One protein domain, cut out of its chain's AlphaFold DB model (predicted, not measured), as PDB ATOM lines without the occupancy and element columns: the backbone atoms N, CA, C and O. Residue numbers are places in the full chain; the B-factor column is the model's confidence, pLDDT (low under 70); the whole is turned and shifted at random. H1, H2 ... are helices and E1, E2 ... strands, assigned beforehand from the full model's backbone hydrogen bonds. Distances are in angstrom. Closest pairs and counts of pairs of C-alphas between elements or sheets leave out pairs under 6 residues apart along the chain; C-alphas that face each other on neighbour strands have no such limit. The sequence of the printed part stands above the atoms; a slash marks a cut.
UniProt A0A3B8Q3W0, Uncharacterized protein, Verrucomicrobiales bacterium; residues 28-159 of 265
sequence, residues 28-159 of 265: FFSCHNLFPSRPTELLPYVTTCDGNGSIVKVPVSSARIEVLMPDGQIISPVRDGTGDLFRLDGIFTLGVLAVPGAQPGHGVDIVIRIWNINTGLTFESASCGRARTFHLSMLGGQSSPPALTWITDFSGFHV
ATOM      1  N   PHE A  28      49.207 -10.783 -41.013       98.19
ATOM      2  CA  PHE A  28      47.760 -10.722 -40.842       98.19
ATOM      3  C   PHE A  28      47.062 -11.881 -41.544       98.19
ATOM      4  O   PHE A  28      47.506 -12.342 -42.596       98.19
ATOM      5  N   PHE A  29      45.923 -12.304 -41.006       98.06
ATOM      6  CA  PHE A  29      44.994 -13.208 -41.682       98.06
ATOM      7  C   PHE A  29      43.545 -12.833 -41.348       98.06
ATOM      8  O   PHE A  29      43.265 -12.199 -40.332       98.06
ATOM      9  N   SER A  30      42.612 -13.203 -42.220       97.62
ATOM     10  CA  SER A  30      41.179 -12.996 -42.019       97.62
ATOM     11  C   SER A  30      40.574 -14.231 -41.354       97.62
ATOM     12  O   SER A  30      40.543 -15.320 -41.932       97.62
ATOM     13  N   CYS A  31      40.104 -14.078 -40.119       97.44
ATOM     14  CA  CYS A  31      39.596 -15.170 -39.301       97.44
ATOM     15  C   CYS A  31      38.072 -15.295 -39.440       97.44
ATOM     16  O   CYS A  31      37.297 -14.693 -38.695       97.44
ATOM     17  N   HIS A  32      37.635 -16.092 -40.413       96.06
ATOM     18  CA  HIS A  32      36.235 -16.467 -40.601       96.06
ATOM     19  C   HIS A  32      36.109 -17.837 -41.268       96.06
ATOM     20  O   HIS A  32      36.978 -18.243 -42.039       96.06
ATOM     21  N   ASN A  33      34.972 -18.503 -41.070       94.94
ATOM     22  CA  ASN A  33      34.626 -19.763 -41.738       94.94
ATOM     23  C   ASN A  33      33.507 -19.607 -42.795       94.94
ATOM     24  O   ASN A  33      32.815 -20.563 -43.131       94.94
ATOM     25  N   LEU A  34      33.334 -18.387 -43.317       93.00
ATOM     26  CA  LEU A  34      32.279 -18.004 -44.268       93.00
ATOM     27  C   LEU A  34      32.464 -18.530 -45.696       93.00
ATOM     28  O   LEU A  34      31.514 -18.497 -46.475       93.00
ATOM     29  N   PHE A  35      33.664 -18.983 -46.048       88.38
ATOM     30  CA  PHE A  35      33.965 -19.476 -47.387       88.38
ATOM     31  C   PHE A  35      34.581 -20.861 -47.288       88.38
ATOM     32  O   PHE A  35      35.482 -21.055 -46.466       88.38
ATOM     33  N   PRO A  36      34.130 -21.818 -48.109       86.06
ATOM     34  CA  PRO A  36      34.793 -23.104 -48.181       86.06
ATOM     35  C   PRO A  36      36.195 -22.935 -48.779       86.06
ATOM     36  O   PRO A  36      36.479 -21.944 -49.462       86.06
ATOM     37  N   SER A  37      37.073 -23.914 -48.549       81.75
ATOM     38  CA  SER A  37      38.402 -23.903 -49.169       81.75
ATOM     39  C   SER A  37      38.305 -24.085 -50.693       81.75
ATOM     40  O   SER A  37      39.151 -23.595 -51.443       81.75
ATOM     41  N   ARG A  38      37.221 -24.727 -51.168       82.94
ATOM     42  CA  ARG A  38      36.888 -24.920 -52.588       82.94
ATOM     43  C   ARG A  38      35.403 -24.656 -52.866       82.94
ATOM     44  O   ARG A  38      34.574 -24.999 -52.029       82.94
ATOM     45  N   PRO A  39      35.015 -24.156 -54.056       78.56
ATOM     46  CA  PRO A  39      33.616 -23.827 -54.372       78.56
ATOM     47  C   PRO A  39      32.611 -24.982 -54.234       78.56
ATOM     48  O   PRO A  39      31.422 -24.740 -54.058       78.56
ATOM     49  N   THR A  40      33.071 -26.228 -54.348       80.19
ATOM     50  CA  THR A  40      32.235 -27.436 -54.259       80.19
ATOM     51  C   THR A  40      32.125 -28.002 -52.846       80.19
ATOM     52  O   THR A  40      31.378 -28.952 -52.629       80.19
ATOM     53  N   GLU A  41      32.910 -27.494 -51.898       84.62
ATOM     54  CA  GLU A  41      32.907 -27.987 -50.526       84.62
ATOM     55  C   GLU A  41      31.779 -27.352 -49.715       84.62
ATOM     56  O   GLU A  41      31.389 -26.200 -49.920       84.62
ATOM     57  N   LEU A  42      31.261 -28.126 -48.760       86.50
ATOM     58  CA  LEU A  42      30.340 -27.604 -47.764       86.50
ATOM     59  C   LEU A  42      31.046 -26.542 -46.920       86.50
ATOM     60  O   LEU A  42      32.245 -26.626 -46.650       86.50
ATOM     61  N   LEU A  43      30.276 -25.553 -46.473       88.06
ATOM     62  CA  LEU A  43      30.788 -24.564 -45.536       88.06
ATOM     63  C   LEU A  43      31.274 -25.260 -44.253       88.06
ATOM     64  O   LEU A  43      30.557 -26.122 -43.730       88.06
ATOM     65  N   PRO A  44      32.456 -24.889 -43.730       90.56
ATOM     66  CA  PRO A  44      33.053 -25.536 -42.570       90.56
ATOM     67  C   PRO A  44      32.389 -25.043 -41.277       90.56
ATOM     68  O   PRO A  44      32.966 -24.300 -40.481       90.56
ATOM     69  N   TYR A  45      31.125 -25.417 -41.085       93.81
ATOM     70  CA  TYR A  45      30.333 -25.022 -39.929       93.81
ATOM     71  C   TYR A  45      30.912 -25.578 -38.630       93.81
ATOM     72  O   TYR A  45      31.434 -26.692 -38.560       93.81
ATOM     73  N   VAL A  46      30.724 -24.814 -37.561       93.81
ATOM     74  CA  VAL A  46      30.782 -25.352 -36.208       93.81
ATOM     75  C   VAL A  46      29.437 -26.004 -35.908       93.81
ATOM     76  O   VAL A  46      28.376 -25.391 -36.054       93.81
ATOM     77  N   THR A  47      29.479 -27.256 -35.486       93.62
ATOM     78  CA  THR A  47      28.302 -28.077 -35.214       93.62
ATOM     79  C   THR A  47      28.293 -28.586 -33.777       93.62
ATOM     80  O   THR A  47      29.328 -28.634 -33.114       93.62
ATOM     81  N   THR A  48      27.108 -28.951 -33.305       92.31
ATOM     82  CA  THR A  48      26.819 -29.607 -32.023       92.31
ATOM     83  C   THR A  48      25.764 -30.684 -32.256       92.31
ATOM     84  O   THR A  48      25.238 -30.808 -33.363       92.31
ATOM     85  N   CYS A  49      25.444 -31.460 -31.230       88.00
ATOM     86  CA  CYS A  49      24.233 -32.271 -31.205       88.00
ATOM     87  C   CYS A  49      23.076 -31.478 -30.583       88.00
ATOM     88  O   CYS A  49      23.303 -30.669 -29.676       88.00
ATOM     89  N   ASP A  50      21.855 -31.695 -31.066       85.81
ATOM     90  CA  ASP A  50      20.634 -31.272 -30.379       85.81
ATOM     91  C   ASP A  50      20.216 -32.288 -29.293       85.81
ATOM     92  O   ASP A  50      20.904 -33.281 -29.042       85.81
ATOM     93  N   GLY A  51      19.080 -32.044 -28.630       80.88
ATOM     94  CA  GLY A  51      18.535 -32.952 -27.612       80.88
ATOM     95  C   GLY A  51      18.121 -34.333 -28.142       80.88
ATOM     96  O   GLY A  51      17.929 -35.246 -27.348       80.88
ATOM     97  N   ASN A  52      18.024 -34.498 -29.465       84.12
ATOM     98  CA  ASN A  52      17.717 -35.760 -30.137       84.12
ATOM     99  C   ASN A  52      18.979 -36.437 -30.707       84.12
ATOM    100  O   ASN A  52      18.869 -37.410 -31.451       84.12
ATOM    101  N   GLY A  53      20.175 -35.907 -30.422       81.94
ATOM    102  CA  GLY A  53      21.441 -36.431 -30.937       81.94
ATOM    103  C   GLY A  53      21.714 -36.111 -32.412       81.94
ATOM    104  O   GLY A  53      22.691 -36.612 -32.971       81.94
ATOM    105  N   SER A  54      20.891 -35.282 -33.060       86.88
ATOM    106  CA  SER A  54      21.094 -34.879 -34.454       86.88
ATOM    107  C   SER A  54      22.161 -33.796 -34.559       86.88
ATOM    108  O   SER A  54      22.216 -32.880 -33.738       86.88
ATOM    109  N   ILE A  55      23.005 -33.876 -35.594       88.50
ATOM    110  CA  ILE A  55      24.027 -32.857 -35.855       88.50
ATOM    111  C   ILE A  55      23.337 -31.586 -36.348       88.50
ATOM    112  O   ILE A  55      22.756 -31.553 -37.432       88.50
ATOM    113  N   VAL A  56      23.455 -30.525 -35.563       92.75
ATOM    114  CA  VAL A  56      22.937 -29.192 -35.869       92.75
ATOM    115  C   VAL A  56      24.066 -28.167 -35.815       92.75
ATOM    116  O   VAL A  56      25.129 -28.404 -35.238       92.75
ATOM    117  N   LYS A  57      23.870 -27.004 -36.433       95.31
ATOM    118  CA  LYS A  57      24.814 -25.885 -36.300       95.31
ATOM    119  C   LYS A  57      24.761 -25.355 -34.868       95.31
ATOM    120  O   LYS A  57      23.685 -25.321 -34.277       95.31
ATOM    121  N   VAL A  58      25.900 -24.942 -34.308       93.50
ATOM    122  CA  VAL A  58      25.892 -24.350 -32.960       93.50
ATOM    123  C   VAL A  58      25.148 -23.012 -33.007       93.50
ATOM    124  O   VAL A  58      25.530 -22.169 -33.822       93.50
ATOM    125  N   PRO A  59      24.122 -22.795 -32.164       95.25
ATOM    126  CA  PRO A  59      23.396 -21.533 -32.135       95.25
ATOM    127  C   PRO A  59      24.308 -20.340 -31.840       95.25
ATOM    128  O   PRO A  59      25.177 -20.401 -30.967       95.25
ATOM    129  N   VAL A  60      24.063 -19.221 -32.518       96.12
ATOM    130  CA  VAL A  60      24.833 -17.979 -32.339       96.12
ATOM    131  C   VAL A  60      24.852 -17.488 -30.885       96.12
ATOM    132  O   VAL A  60      25.848 -16.941 -30.415       96.12
ATOM    133  N   SER A  61      23.761 -17.713 -30.151       94.44
ATOM    134  CA  SER A  61      23.603 -17.294 -28.757       94.44
ATOM    135  C   SER A  61      24.475 -18.096 -27.792       94.44
ATOM    136  O   SER A  61      24.919 -17.556 -26.775       94.44
ATOM    137  N   SER A  62      24.753 -19.361 -28.114       93.62
ATOM    138  CA  SER A  62      25.436 -20.288 -27.217       93.62
ATOM    139  C   SER A  62      26.919 -20.467 -27.527       93.62
ATOM    140  O   SER A  62      27.658 -20.897 -26.652       93.62
ATOM    141  N   ALA A  63      27.381 -20.131 -28.731       94.81
ATOM    142  CA  ALA A  63      28.769 -20.338 -29.124       94.81
ATOM    143  C   ALA A  63      29.677 -19.156 -28.751       94.81
ATOM    144  O   ALA A  63      29.306 -17.988 -28.912       94.81
ATOM    145  N   ARG A  64      30.892 -19.466 -28.303       97.19
ATOM    146  CA  ARG A  64      32.002 -18.516 -28.168       97.19
ATOM    147  C   ARG A  64      33.239 -19.059 -28.855       97.19
ATOM    148  O   ARG A  64      33.393 -20.276 -28.975       97.19
ATOM    149  N   ILE A  65      34.083 -18.158 -29.337       98.00
ATOM    150  CA  ILE A  65      35.345 -18.487 -29.993       98.00
ATOM    151  C   ILE A  65      36.453 -17.555 -29.519       98.00
ATOM    152  O   ILE A  65      36.243 -16.357 -29.358       98.00
ATOM    153  N   GLU A  66      37.649 -18.102 -29.366       97.75
ATOM    154  CA  GLU A  66      38.880 -17.345 -29.172       97.75
ATOM    155  C   GLU A  66      39.975 -17.890 -30.075       97.75
ATOM    156  O   GLU A  66      39.986 -19.072 -30.443       97.75
ATOM    157  N   VAL A  67      40.912 -17.011 -30.418       98.00
ATOM    158  CA  VAL A  67      42.117 -17.370 -31.161       98.00
ATOM    159  C   VAL A  67      43.318 -16.948 -30.345       98.00
ATOM    160  O   VAL A  67      43.391 -15.812 -29.872       98.00
ATOM    161  N   LEU A  68      44.255 -17.872 -30.187       98.06
ATOM    162  CA  LEU A  68      45.438 -17.710 -29.366       98.06
ATOM    163  C   LEU A  68      46.680 -18.114 -30.150       98.06
ATOM    164  O   LEU A  68      46.621 -18.936 -31.066       98.06
ATOM    165  N   MET A  69      47.814 -17.571 -29.743       98.06
ATOM    166  CA  MET A  69      49.123 -18.103 -30.090       98.06
ATOM    167  C   MET A  69      49.407 -19.388 -29.286       98.06
ATOM    168  O   MET A  69      48.778 -19.615 -28.246       98.06
ATOM    169  N   PRO A  70      50.351 -20.243 -29.724       96.38
ATOM    170  CA  PRO A  70      50.705 -21.473 -29.010       96.38
ATOM    171  C   PRO A  70      51.216 -21.253 -27.578       96.38
ATOM    172  O   PRO A  70      51.130 -22.160 -26.754       96.38
ATOM    173  N   ASP A  71      51.722 -20.058 -27.267       96.31
ATOM    174  CA  ASP A  71      52.149 -19.644 -25.923       96.31
ATOM    175  C   ASP A  71      50.983 -19.217 -25.006       96.31
ATOM    176  O   ASP A  71      51.194 -18.907 -23.833       96.31
ATOM    177  N   GLY A  72      49.748 -19.218 -25.521       96.31
ATOM    178  CA  GLY A  72      48.540 -18.823 -24.804       96.31
ATOM    179  C   GLY A  72      48.173 -17.344 -24.934       96.31
ATOM    180  O   GLY A  72      47.163 -16.935 -24.362       96.31
ATOM    181  N   GLN A  73      48.923 -16.530 -25.686       97.31
ATOM    182  CA  GLN A  73      48.543 -15.138 -25.924       97.31
ATOM    183  C   GLN A  73      47.257 -15.063 -26.762       97.31
ATOM    184  O   GLN A  73      47.229 -15.503 -27.909       97.31
ATOM    185  N   ILE A  74      46.200 -14.446 -26.225       97.44
ATOM    186  CA  ILE A  74      44.943 -14.219 -26.957       97.44
ATOM    187  C   ILE A  74      45.147 -13.122 -28.014       97.44
ATOM    188  O   ILE A  74      45.520 -11.991 -27.688       97.44
ATOM    189  N   ILE A  75      44.864 -13.451 -29.277       97.50
ATOM    190  CA  ILE A  75      44.953 -12.533 -30.426       97.50
ATOM    191  C   ILE A  75      43.583 -12.155 -31.006       97.50
ATOM    192  O   ILE A  75      43.507 -11.242 -31.828       97.50
ATOM    193  N   SER A  76      42.497 -12.802 -30.569       97.56
ATOM    194  CA  SER A  76      41.129 -12.373 -30.884       97.56
ATOM    195  C   SER A  76      40.791 -10.992 -30.283       97.56
ATOM    196  O   SER A  76      41.466 -10.535 -29.351       97.56
ATOM    197  N   PRO A  77      39.771 -10.286 -30.820       97.56
ATOM    198  CA  PRO A  77      39.356  -8.970 -30.329       97.56
ATOM    199  C   PRO A  77      38.949  -8.957 -28.854       97.56
ATOM    200  O   PRO A  77      39.351  -8.052 -28.120       97.56
ATOM    201  N   VAL A  78      38.182  -9.957 -28.411       97.06
ATOM    202  CA  VAL A  78      37.820 -10.125 -27.000       97.06
ATOM    203  C   VAL A  78      38.942 -10.889 -26.287       97.06
ATOM    204  O   VAL A  78      39.306 -11.992 -26.695       97.06
ATOM    205  N   ARG A  79      39.526 -10.269 -25.250       95.81
ATOM    206  CA  ARG A  79      40.717 -10.762 -24.520       95.81
ATOM    207  C   ARG A  79      40.484 -11.001 -23.027       95.81
ATOM    208  O   ARG A  79      41.436 -11.233 -22.290       95.81
ATOM    209  N   ASP A  80      39.243 -10.893 -22.571       94.25
ATOM    210  CA  ASP A  80      38.857 -11.089 -21.168       94.25
ATOM    211  C   ASP A  80      38.520 -12.556 -20.832       94.25
ATOM    212  O   ASP A  80      38.091 -12.847 -19.716       94.25
ATOM    213  N   GLY A  81      38.716 -13.478 -21.784       91.62
ATOM    214  CA  GLY A  81      38.421 -14.907 -21.644       91.62
ATOM    215  C   GLY A  81      36.964 -15.281 -21.932       91.62
ATOM    216  O   GLY A  81      36.610 -16.459 -21.866       91.62
ATOM    217  N   THR A  82      36.089 -14.310 -22.221       95.31
ATOM    218  CA  THR A  82      34.670 -14.573 -22.530       95.31
ATOM    219  C   THR A  82      34.425 -14.938 -23.995       95.31
ATOM    220  O   THR A  82      33.343 -15.425 -24.340       95.31
ATOM    221  N   GLY A  83      35.437 -14.749 -24.843       96.69
ATOM    222  CA  GLY A  83      35.407 -15.011 -26.272       96.69
ATOM    223  C   GLY A  83      34.466 -14.145 -27.094       96.69
ATOM    224  O   GLY A  83      33.569 -13.450 -26.618       96.69
ATOM    225  N   ASP A  84      34.667 -14.227 -28.400       97.75
ATOM    226  CA  ASP A  84      33.858 -13.540 -29.386       97.75
ATOM    227  C   ASP A  84      32.579 -14.319 -29.715       97.75
ATOM    228  O   ASP A  84      32.528 -15.555 -29.728       97.75
ATOM    229  N   LEU A  85      31.525 -13.565 -30.028       96.25
ATOM    230  CA  LEU A  85      30.257 -14.106 -30.504       96.25
ATOM    231  C   LEU A  85      30.364 -14.589 -31.948       96.25
ATOM    232  O   LEU A  85      30.993 -13.965 -32.807       96.25
ATOM    233  N   PHE A  86      29.620 -15.648 -32.241       96.94
ATOM    234  CA  PHE A  86      29.360 -16.061 -33.612       96.94
ATOM    235  C   PHE A  86      28.511 -14.995 -34.323       96.94
ATOM    236  O   PHE A  86      27.881 -14.146 -33.688       96.94
ATOM    237  N   ARG A  87      28.490 -15.011 -35.660       96.19
ATOM    238  CA  ARG A  87      27.629 -14.101 -36.442       96.19
ATOM    239  C   ARG A  87      26.371 -14.773 -36.958       96.19
ATOM    240  O   ARG A  87      25.344 -14.115 -37.063       96.19
ATOM    241  N   LEU A  88      26.458 -16.061 -37.273       96.75
ATOM    242  CA  LEU A  88      25.330 -16.911 -37.641       96.75
ATOM    243  C   LEU A  88      25.536 -18.277 -36.988       96.75
ATOM    244  O   LEU A  88      26.639 -18.595 -36.539       96.75
ATOM    245  N   ASP A  89      24.501 -19.107 -36.980       96.62
ATOM    246  CA  ASP A  89      24.615 -20.461 -36.446       96.62
ATOM    247  C   ASP A  89      25.739 -21.231 -37.154       96.62
ATOM    248  O   ASP A  89      25.767 -21.370 -38.382       96.62
ATOM    249  N   GLY A  90      26.702 -21.708 -36.366       95.12
ATOM    250  CA  GLY A  90      27.896 -22.405 -36.834       95.12
ATOM    251  C   GLY A  90      28.902 -21.555 -37.622       95.12
ATOM    252  O   GLY A  90      29.873 -22.119 -38.128       95.12
ATOM    253  N   ILE A  91      28.707 -20.238 -37.744       96.00
ATOM    254  CA  ILE A  91      29.600 -19.327 -38.473       96.00
ATOM    255  C   ILE A  91      30.144 -18.235 -37.549       96.00
ATOM    256  O   ILE A  91      29.390 -17.481 -36.928       96.00
ATOM    257  N   PHE A  92      31.463 -18.063 -37.560       96.62
ATOM    258  CA  PHE A  92      32.158 -16.972 -36.887       96.62
ATOM    259  C   PHE A  92      32.882 -16.057 -37.882       96.62
ATOM    260  O   PHE A  92      33.300 -16.464 -38.970       96.62
ATOM    261  N   THR A  93      33.059 -14.800 -37.479       96.88
ATOM    262  CA  THR A  93      34.039 -13.890 -38.078       96.88
ATOM    263  C   THR A  93      34.585 -12.958 -37.004       96.88
ATOM    264  O   THR A  93      33.827 -12.252 -36.333       96.88
ATOM    265  N   LEU A  94      35.908 -12.980 -36.859       97.12
ATOM    266  CA  LEU A  94      36.678 -12.128 -35.950       97.12
ATOM    267  C   LEU A  94      37.358 -10.976 -36.697       97.12
ATOM    268  O   LEU A  94      38.110 -10.205 -36.109       97.12
ATOM    269  N   GLY A  95      37.089 -10.852 -38.001       96.81
ATOM    270  CA  GLY A  95      37.744  -9.888 -38.872       96.81
ATOM    271  C   GLY A  95      39.197 -10.260 -39.160       96.81
ATOM    272  O   GLY A  95      39.550 -11.435 -39.264       96.81
ATOM    273  N   VAL A  96      40.028  -9.235 -39.330       97.75
ATOM    274  CA  VAL A  96      41.458  -9.379 -39.612       97.75
ATOM    275  C   VAL A  96      42.219  -9.405 -38.294       97.75
ATOM    276  O   VAL A  96      42.133  -8.456 -37.517       97.75
ATOM    277  N   LEU A  97      42.972 -10.477 -38.058       98.25
ATOM    278  CA  LEU A  97      43.794 -10.647 -36.865       98.25
ATOM    279  C   LEU A  97      45.266 -10.438 -37.217       98.25
ATOM    280  O   LEU A  97      45.747 -10.955 -38.226       98.25
ATOM    281  N   ALA A  98      45.961  -9.673 -36.376       97.81
ATOM    282  CA  ALA A  98      47.412  -9.557 -36.400       97.81
ATOM    283  C   ALA A  98      48.027 -10.722 -35.616       97.81
ATOM    284  O   ALA A  98      47.500 -11.106 -34.570       97.81
ATOM    285  N   VAL A  99      49.145 -11.250 -36.105       97.19
ATOM    286  CA  VAL A  99      49.943 -12.269 -35.425       97.19
ATOM    287  C   VAL A  99      51.224 -11.610 -34.913       97.19
ATOM    288  O   VAL A  99      52.135 -11.376 -35.714       97.19
ATOM    289  N   PRO A 100      51.302 -11.290 -33.607       95.56
ATOM    290  CA  PRO A 100      52.434 -10.566 -33.045       95.56
ATOM    291  C   PRO A 100      53.761 -11.272 -33.321       95.56
ATOM    292  O   PRO A 100      53.925 -12.453 -33.015       95.56
ATOM    293  N   GLY A 101      54.716 -10.543 -33.896       92.94
ATOM    294  CA  GLY A 101      56.074 -11.046 -34.126       92.94
ATOM    295  C   GLY A 101      56.227 -12.021 -35.298       92.94
ATOM    296  O   GLY A 101      57.345 -12.468 -35.562       92.94
ATOM    297  N   ALA A 102      55.157 -12.325 -36.034       95.19
ATOM    298  CA  ALA A 102      55.238 -13.060 -37.292       95.19
ATOM    299  C   ALA A 102      55.255 -12.079 -38.467       95.19
ATOM    300  O   ALA A 102      54.536 -11.093 -38.438       95.19
ATOM    301  N   GLN A 103      56.044 -12.341 -39.510       95.50
ATOM    302  CA  GLN A 103      56.118 -11.475 -40.695       95.50
ATOM    303  C   GLN A 103      55.158 -11.943 -41.805       95.50
ATOM    304  O   GLN A 103      54.929 -13.150 -41.945       95.50
ATOM    305  N   PRO A 104      54.641 -11.034 -42.656       97.25
ATOM    306  CA  PRO A 104      53.967 -11.418 -43.895       97.25
ATOM    307  C   PRO A 104      54.826 -12.371 -44.741       97.25
ATOM    308  O   PRO A 104      56.034 -12.184 -44.866       97.25
ATOM    309  N   GLY A 105      54.201 -13.383 -45.341       96.25
ATOM    310  CA  GLY A 105      54.863 -14.413 -46.149       96.25
ATOM    311  C   GLY A 105      55.320 -15.653 -45.371       96.25
ATOM    312  O   GLY A 105      55.652 -16.656 -45.996       96.25
ATOM    313  N   HIS A 106      55.302 -15.625 -44.036       95.56
ATOM    314  CA  HIS A 106      55.680 -16.767 -43.200       95.56
ATOM    315  C   HIS A 106      54.460 -17.550 -42.711       95.56
ATOM    316  O   HIS A 106      53.372 -16.989 -42.567       95.56
ATOM    317  N   GLY A 107      54.653 -18.846 -42.458       96.69
ATOM    318  CA  GLY A 107      53.665 -19.688 -41.792       96.69
ATOM    319  C   GLY A 107      53.775 -19.605 -40.269       96.69
ATOM    320  O   GLY A 107      54.846 -19.316 -39.734       96.69
ATOM    321  N   VAL A 108      52.669 -19.849 -39.571       97.50
ATOM    322  CA  VAL A 108      52.593 -19.778 -38.105       97.50
ATOM    323  C   VAL A 108      51.504 -20.702 -37.577       97.50
ATOM    324  O   VAL A 108      50.490 -20.907 -38.239       97.50
ATOM    325  N   ASP A 109      51.685 -21.225 -36.371       97.88
ATOM    326  CA  ASP A 109      50.640 -21.979 -35.689       97.88
ATOM    327  C   ASP A 109      49.762 -21.052 -34.850       97.88
ATOM    328  O   ASP A 109      50.250 -20.147 -34.176       97.88
ATOM    329  N   ILE A 110      48.459 -21.312 -34.860       97.88
ATOM    330  CA  ILE A 110      47.478 -20.680 -33.977       97.88
ATOM    331  C   ILE A 110      46.644 -21.755 -33.291       97.88
ATOM    332  O   ILE A 110      46.485 -22.861 -33.803       97.88
ATOM    333  N   VAL A 111      46.045 -21.424 -32.157       97.62
ATOM    334  CA  VAL A 111      45.077 -22.270 -31.461       97.62
ATOM    335  C   VAL A 111      43.712 -21.611 -31.556       97.62
ATOM    336  O   VAL A 111      43.539 -20.469 -31.140       97.62
ATOM    337  N   ILE A 112      42.728 -22.338 -32.080       97.44
ATOM    338  CA  ILE A 112      41.329 -21.911 -32.053       97.44
ATOM    339  C   ILE A 112      40.617 -22.690 -30.958       97.44
ATOM    340  O   ILE A 112      40.635 -23.924 -30.950       97.44
ATOM    341  N   ARG A 113      39.973 -21.957 -30.052       97.12
ATOM    342  CA  ARG A 113      39.139 -22.482 -28.973       97.12
ATOM    343  C   ARG A 113      37.695 -22.116 -29.243       97.12
ATOM    344  O   ARG A 113      37.403 -20.963 -29.529       97.12
ATOM    345  N   ILE A 114      36.793 -23.082 -29.151       96.44
ATOM    346  CA  ILE A 114      35.352 -22.867 -29.296       96.44
ATOM    347  C   ILE A 114      34.648 -23.587 -28.157       96.44
ATOM    348  O   ILE A 114      34.986 -24.731 -27.857       96.44
ATOM    349  N   TRP A 115      33.659 -22.955 -27.537       95.31
ATOM    350  CA  TRP A 115      32.892 -23.567 -26.454       95.31
ATOM    351  C   TRP A 115      31.438 -23.110 -26.434       95.31
ATOM    352  O   TRP A 115      31.042 -22.174 -27.132       95.31
ATOM    353  N   ASN A 116      30.640 -23.815 -25.632       92.19
ATOM    354  CA  ASN A 116      29.252 -23.474 -25.360       92.19
ATOM    355  C   ASN A 116      29.139 -22.682 -24.049       92.19
ATOM    356  O   ASN A 116      29.392 -23.226 -22.970       92.19
ATOM    357  N   ILE A 117      28.697 -21.425 -24.129       94.31
ATOM    358  CA  ILE A 117      28.602 -20.522 -22.975       94.31
ATOM    359  C   ILE A 117      27.607 -21.001 -21.911       94.31
ATOM    360  O   ILE A 117      27.767 -20.713 -20.727       94.31
ATOM    361  N   ASN A 118      26.603 -21.794 -22.298       91.44
ATOM    362  CA  ASN A 118      25.634 -22.349 -21.348       91.44
ATOM    363  C   ASN A 118      26.283 -23.350 -20.381       91.44
ATOM    364  O   ASN A 118      25.669 -23.736 -19.391       91.44
ATOM    365  N   THR A 119      27.508 -23.785 -20.680       88.81
ATOM    366  CA  THR A 119      28.267 -24.746 -19.877       88.81
ATOM    367  C   THR A 119      29.433 -24.117 -19.120       88.81
ATOM    368  O   THR A 119      30.086 -24.813 -18.349       88.81
ATOM    369  N   GLY A 120      29.675 -22.818 -19.328       92.44
ATOM    370  CA  GLY A 120      30.700 -22.009 -18.671       92.44
ATOM    371  C   GLY A 120      30.954 -20.711 -19.440       92.44
ATOM    372  O   GLY A 120      30.907 -20.691 -20.669       92.44
ATOM    373  N   LEU A 121      31.200 -19.611 -18.722       94.56
ATOM    374  CA  LEU A 121      31.342 -18.277 -19.324       94.56
ATOM    375  C   LEU A 121      32.646 -18.109 -20.118       94.56
ATOM    376  O   LEU A 121      32.688 -17.308 -21.047       94.56
ATOM    377  N   THR A 122      33.674 -18.879 -19.770       96.38
ATOM    378  CA  THR A 122      35.002 -18.878 -20.401       96.38
ATOM    379  C   THR A 122      35.334 -20.264 -20.932       96.38
ATOM    380  O   THR A 122      34.711 -21.243 -20.515       96.38
ATOM    381  N   PHE A 123      36.346 -20.381 -21.793       95.06
ATOM    382  CA  PHE A 123      36.786 -21.690 -22.276       95.06
ATOM    383  C   PHE A 123      37.194 -22.632 -21.129       95.06
ATOM    384  O   PHE A 123      36.818 -23.798 -21.129       95.06
ATOM    385  N   GLU A 124      37.917 -22.127 -20.128       94.31
ATOM    386  CA  GLU A 124      38.422 -22.910 -18.992       94.31
ATOM    387  C   GLU A 124      37.313 -23.373 -18.040       94.31
ATOM    388  O   GLU A 124      37.446 -24.413 -17.399       94.31
ATOM    389  N   SER A 125      36.230 -22.597 -17.920       93.31
ATOM    390  CA  SER A 125      35.080 -22.941 -17.073       93.31
ATOM    391  C   SER A 125      34.017 -23.752 -17.808       93.31
ATOM    392  O   SER A 125      33.152 -24.347 -17.165       93.31
ATOM    393  N   ALA A 126      34.061 -23.778 -19.141       90.44
ATOM    394  CA  ALA A 126      33.113 -24.515 -19.951       90.44
ATOM    395  C   ALA A 126      33.386 -26.014 -19.884       90.44
ATOM    396  O   ALA A 126      34.451 -26.490 -20.269       90.44
ATOM    397  N   SER A 127      32.377 -26.789 -19.484       85.31
ATOM    398  CA  SER A 127      32.465 -28.248 -19.599       85.31
ATOM    399  C   SER A 127      32.435 -28.718 -21.056       85.31
ATOM    400  O   SER A 127      32.854 -29.830 -21.352       85.31
ATOM    401  N   CYS A 128      31.950 -27.888 -21.985       85.75
ATOM    402  CA  CYS A 128      31.792 -28.247 -23.392       85.75
ATOM    403  C   CYS A 128      32.573 -27.281 -24.285       85.75
ATOM    404  O   CYS A 128      32.024 -26.310 -24.815       85.75
ATOM    405  N   GLY A 129      33.863 -27.568 -24.451       89.94
ATOM    406  CA  GLY A 129      34.782 -26.815 -25.295       89.94
ATOM    407  C   GLY A 129      35.625 -27.725 -26.181       89.94
ATOM    408  O   GLY A 129      35.794 -28.914 -25.920       89.94
ATOM    409  N   ARG A 130      36.161 -27.161 -27.259       92.88
ATOM    410  CA  ARG A 130      37.139 -27.812 -28.122       92.88
ATOM    411  C   ARG A 130      38.213 -26.819 -28.526       92.88
ATOM    412  O   ARG A 130      37.908 -25.720 -28.978       92.88
ATOM    413  N   ALA A 131      39.462 -27.239 -28.395       94.12
ATOM    414  CA  ALA A 131      40.619 -26.524 -28.905       94.12
ATOM    415  C   ALA A 131      41.255 -27.329 -30.039       94.12
ATOM    416  O   ALA A 131      41.269 -28.561 -29.995       94.12
ATOM    417  N   ARG A 132      41.778 -26.645 -31.053       94.56
ATOM    418  CA  ARG A 132      42.620 -27.264 -32.078       94.56
ATOM    419  C   ARG A 132      43.683 -26.278 -32.539       94.56
ATOM    420  O   ARG A 132      43.380 -25.106 -32.763       94.56
ATOM    421  N   THR A 133      44.904 -26.777 -32.693       95.69
ATOM    422  CA  THR A 133      45.997 -26.045 -33.331       95.69
ATOM    423  C   THR A 133      45.857 -26.137 -34.846       95.69
ATOM    424  O   THR A 133      45.611 -27.219 -35.383       95.69
ATOM    425  N   PHE A 134      46.008 -25.007 -35.525       95.19
ATOM    426  CA  PHE A 134      46.026 -24.901 -36.975       95.19
ATOM    427  C   PHE A 134      47.334 -24.267 -37.416       95.19
ATOM    428  O   PHE A 134      47.729 -23.233 -36.882       95.19
ATOM    429  N   HIS A 135      47.944 -24.860 -38.433       97.00
ATOM    430  CA  HIS A 135      49.072 -24.261 -39.123       97.00
ATOM    431  C   HIS A 135      48.559 -23.348 -40.238       97.00
ATOM    432  O   HIS A 135      47.941 -23.823 -41.194       97.00
ATOM    433  N   LEU A 136      48.800 -22.044 -40.116       97.31
ATOM    434  CA  LEU A 136      48.612 -21.074 -41.189       97.31
ATOM    435  C   LEU A 136      49.812 -21.189 -42.130       97.31
ATOM    436  O   LEU A 136      50.929 -20.873 -41.731       97.31
ATOM    437  N   SER A 137      49.603 -21.610 -43.376       97.19
ATOM    438  CA  SER A 137      50.706 -21.807 -44.328       97.19
ATOM    439  C   SER A 137      51.395 -20.505 -44.750       97.19
ATOM    440  O   SER A 137      52.564 -20.524 -45.132       97.19
ATOM    441  N   MET A 138      50.681 -19.376 -44.692       97.00
ATOM    442  CA  MET A 138      51.204 -18.060 -45.052       97.00
ATOM    443  C   MET A 138      50.361 -16.934 -44.440       97.00
ATOM    444  O   MET A 138      49.137 -16.927 -44.567       97.00
ATOM    445  N   LEU A 139      51.023 -15.939 -43.853       97.88
ATOM    446  CA  LEU A 139      50.417 -14.670 -43.443       97.88
ATOM    447  C   LEU A 139      50.476 -13.623 -44.561       97.88
ATOM    448  O   LEU A 139      51.410 -13.593 -45.359       97.88
ATOM    449  N   GLY A 140      49.494 -12.728 -44.600       97.31
ATOM    450  CA  GLY A 140      49.463 -11.578 -45.504       97.31
ATOM    451  C   GLY A 140      49.864 -10.275 -44.822       97.31
ATOM    452  O   GLY A 140      50.198 -10.239 -43.639       97.31
ATOM    453  N   GLY A 141      49.806  -9.183 -45.580       96.38
ATOM    454  CA  GLY A 141      49.879  -7.827 -45.032       96.38
ATOM    455  C   GLY A 141      48.497  -7.311 -44.621       96.38
ATOM    456  O   GLY A 141      47.475  -7.863 -45.024       96.38
ATOM    457  N   GLN A 142      48.457  -6.202 -43.880       95.06
ATOM    458  CA  GLN A 142      47.213  -5.615 -43.360       95.06
ATOM    459  C   GLN A 142      46.164  -5.316 -44.447       95.06
ATOM    460  O   GLN A 142      44.968  -5.449 -44.207       95.06
ATOM    461  N   SER A 143      46.599  -4.916 -45.646       95.50
ATOM    462  CA  SER A 143      45.721  -4.587 -46.778       95.50
ATOM    463  C   SER A 143      45.284  -5.795 -47.612       95.50
ATOM    464  O   SER A 143      44.383  -5.661 -48.436       95.50
ATOM    465  N   SER A 144      45.913  -6.957 -47.426       96.38
ATOM    466  CA  SER A 144      45.598  -8.188 -48.160       96.38
ATOM    467  C   SER A 144      45.818  -9.427 -47.276       96.38
ATOM    468  O   SER A 144      46.746 -10.209 -47.511       96.38
ATOM    469  N   PRO A 145      45.015  -9.592 -46.208       97.19
ATOM    470  CA  PRO A 145      45.115 -10.745 -45.328       97.19
ATOM    471  C   PRO A 145      44.444 -11.971 -45.977       97.19
ATOM    472  O   PRO A 145      43.276 -11.893 -46.367       97.19
ATOM    473  N   PRO A 146      45.126 -13.123 -46.081       96.69
ATOM    474  CA  PRO A 146      44.510 -14.353 -46.559       96.69
ATOM    475  C   PRO A 146      43.435 -14.858 -45.589       96.69
ATOM    476  O   PRO A 146      43.549 -14.699 -44.375       96.69
ATOM    477  N   ALA A 147      42.391 -15.495 -46.117       95.69
ATOM    478  CA  ALA A 147      41.346 -16.112 -45.305       95.69
ATOM    479  C   ALA A 147      41.829 -17.398 -44.623       95.69
ATOM    480  O   ALA A 147      42.504 -18.211 -45.251       95.69
ATOM    481  N   LEU A 148      41.391 -17.623 -43.377       95.25
ATOM    482  CA  LEU A 148      41.674 -18.828 -42.588       95.25
ATOM    483  C   LEU A 148      41.457 -20.115 -43.395       95.25
ATOM    484  O   LEU A 148      42.324 -20.983 -43.421       95.25
ATOM    485  N   THR A 149      40.325 -20.228 -44.091       92.56
ATOM    486  CA  THR A 149      39.951 -21.434 -44.848       92.56
ATOM    487  C   THR A 149      40.779 -21.663 -46.113       92.56
ATOM    488  O   THR A 149      40.681 -22.729 -46.708       92.56
ATOM    489  N   TRP A 150      41.594 -20.693 -46.537       91.69
ATOM    490  CA  TRP A 150      42.487 -20.825 -47.695       91.69
ATOM    491  C   TRP A 150      43.920 -21.188 -47.309       91.69
ATOM    492  O   TRP A 150      44.663 -21.706 -48.137       91.69
ATOM    493  N   ILE A 151      44.312 -20.909 -46.065       91.56
ATOM    494  CA  ILE A 151      45.682 -21.103 -45.563       91.56
ATOM    495  C   ILE A 151      45.772 -22.186 -44.489       91.56
ATOM    496  O   ILE A 151      46.829 -22.356 -43.890       91.56
ATOM    497  N   THR A 152      44.677 -22.906 -44.239       91.31
ATOM    498  CA  THR A 152      44.595 -24.016 -43.280       91.31
ATOM    499  C   THR A 152      43.764 -25.165 -43.841       91.31
ATOM    500  O   THR A 152      43.065 -25.015 -44.842       91.31
ATOM    501  N   ASP A 153      43.784 -26.300 -43.146       86.94
ATOM    502  CA  ASP A 153      42.898 -27.446 -43.364       86.94
ATOM    503  C   ASP A 153      41.563 -27.328 -42.593       86.94
ATOM    504  O   ASP A 153      40.919 -28.336 -42.286       86.94
ATOM    505  N   PHE A 154      41.142 -26.110 -42.232       87.56
ATOM    506  CA  PHE A 154      39.925 -25.893 -41.455       87.56
ATOM    507  C   PHE A 154      38.684 -26.399 -42.208       87.56
ATOM    508  O   PHE A 154      38.183 -25.769 -43.138       87.56
ATOM    509  N   SER A 155      38.154 -27.534 -41.752       86.12
ATOM    510  CA  SER A 155      36.953 -28.194 -42.281       86.12
ATOM    511  C   SER A 155      35.730 -28.061 -41.364       86.12
ATOM    512  O   SER A 155      34.661 -28.587 -41.666       86.12
ATOM    513  N   GLY A 156      35.870 -27.321 -40.262       86.44
ATOM    514  CA  GLY A 156      34.828 -27.076 -39.270       86.44
ATOM    515  C   GLY A 156      35.214 -27.573 -37.881       86.44
ATOM    516  O   GLY A 156      36.306 -28.093 -37.645       86.44
ATOM    517  N   PHE A 157      34.288 -27.405 -36.942       85.75
ATOM    518  CA  PHE A 157      34.404 -27.918 -35.581       85.75
ATOM    519  C   PHE A 157      33.147 -28.701 -35.227       85.75
ATOM    520  O   PHE A 157      32.043 -28.355 -35.636       85.75
ATOM    521  N   HIS A 158      33.310 -29.738 -34.417       86.44
ATOM    522  CA  HIS A 158      32.189 -30.371 -33.740       86.44
ATOM    523  C   HIS A 158      32.426 -30.250 -32.241       86.44
ATOM    524  O   HIS A 158      33.409 -30.804 -31.733       86.44
ATOM    525  N   VAL A 159      31.580 -29.465 -31.580       84.38
ATOM    526  CA  VAL A 159      31.566 -29.266 -30.132       84.38
ATOM    527  C   VAL A 159      30.521 -30.221 -29.586       84.38
ATOM    528  O   VAL A 159      29.341 -30.077 -29.888       84.38
TER     529      VAL A 159
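What this domain is: This is residues 28 to 159 of the 265 residues of an uncharacterized protein of Verrucomicrobiales bacterium (UniProt A0A3B8Q3W0). Little regular structure is present: the wall E4-E6-E7 and the pair E1-E5 make a loose ring, with short H1 between E1 and E7. Hairpin E2-E3 lies at one end of the long axis. The 132 printed residues, with E1 to E7 then H1, are mostly strand among 46 in named elements; each sheet is antiparallel. The whole is compact, radius of gyration of the C-alphas 14.3 A, and flat, 45 by 37 by 20 A.

Where its parts are: E6, residues 108 to 116, spans 26.8 A; E7, 129 to 136, 21.8 A; E4, 63 to 68, 16.9 A. E5 is 93 to 99, E1 28 to 32, E2 46 to 49, E3 55 to 57, H1 148 to 151. C-alpha 28 is at (47.760, -10.722, -40.842), C-alpha 151 at (45.682, -21.103, -45.563).

How they stand to each other: Within hydrogen-bond range are N 66 and O 113 of E4 and E6, 2.9 A; N 112 and O 132 of hairpin E6-E7, 2.9 A; N 31 and O 95 of E1 and E5, 2.8 A; N 48 and O 56 of hairpin E2-E3, 2.8 A. E4 and E5 are near each other. H1, too short for an O i to N i+4 pair, only grazes the sheet E4-E6-E7; its one O i to N i+3 pair is within range.

The domain as a whole: The printed part has no cut. Links E1-E2, E4-E5, E6-E7 and E7-H1 are long. No printed residue is under 70 in pLDDT.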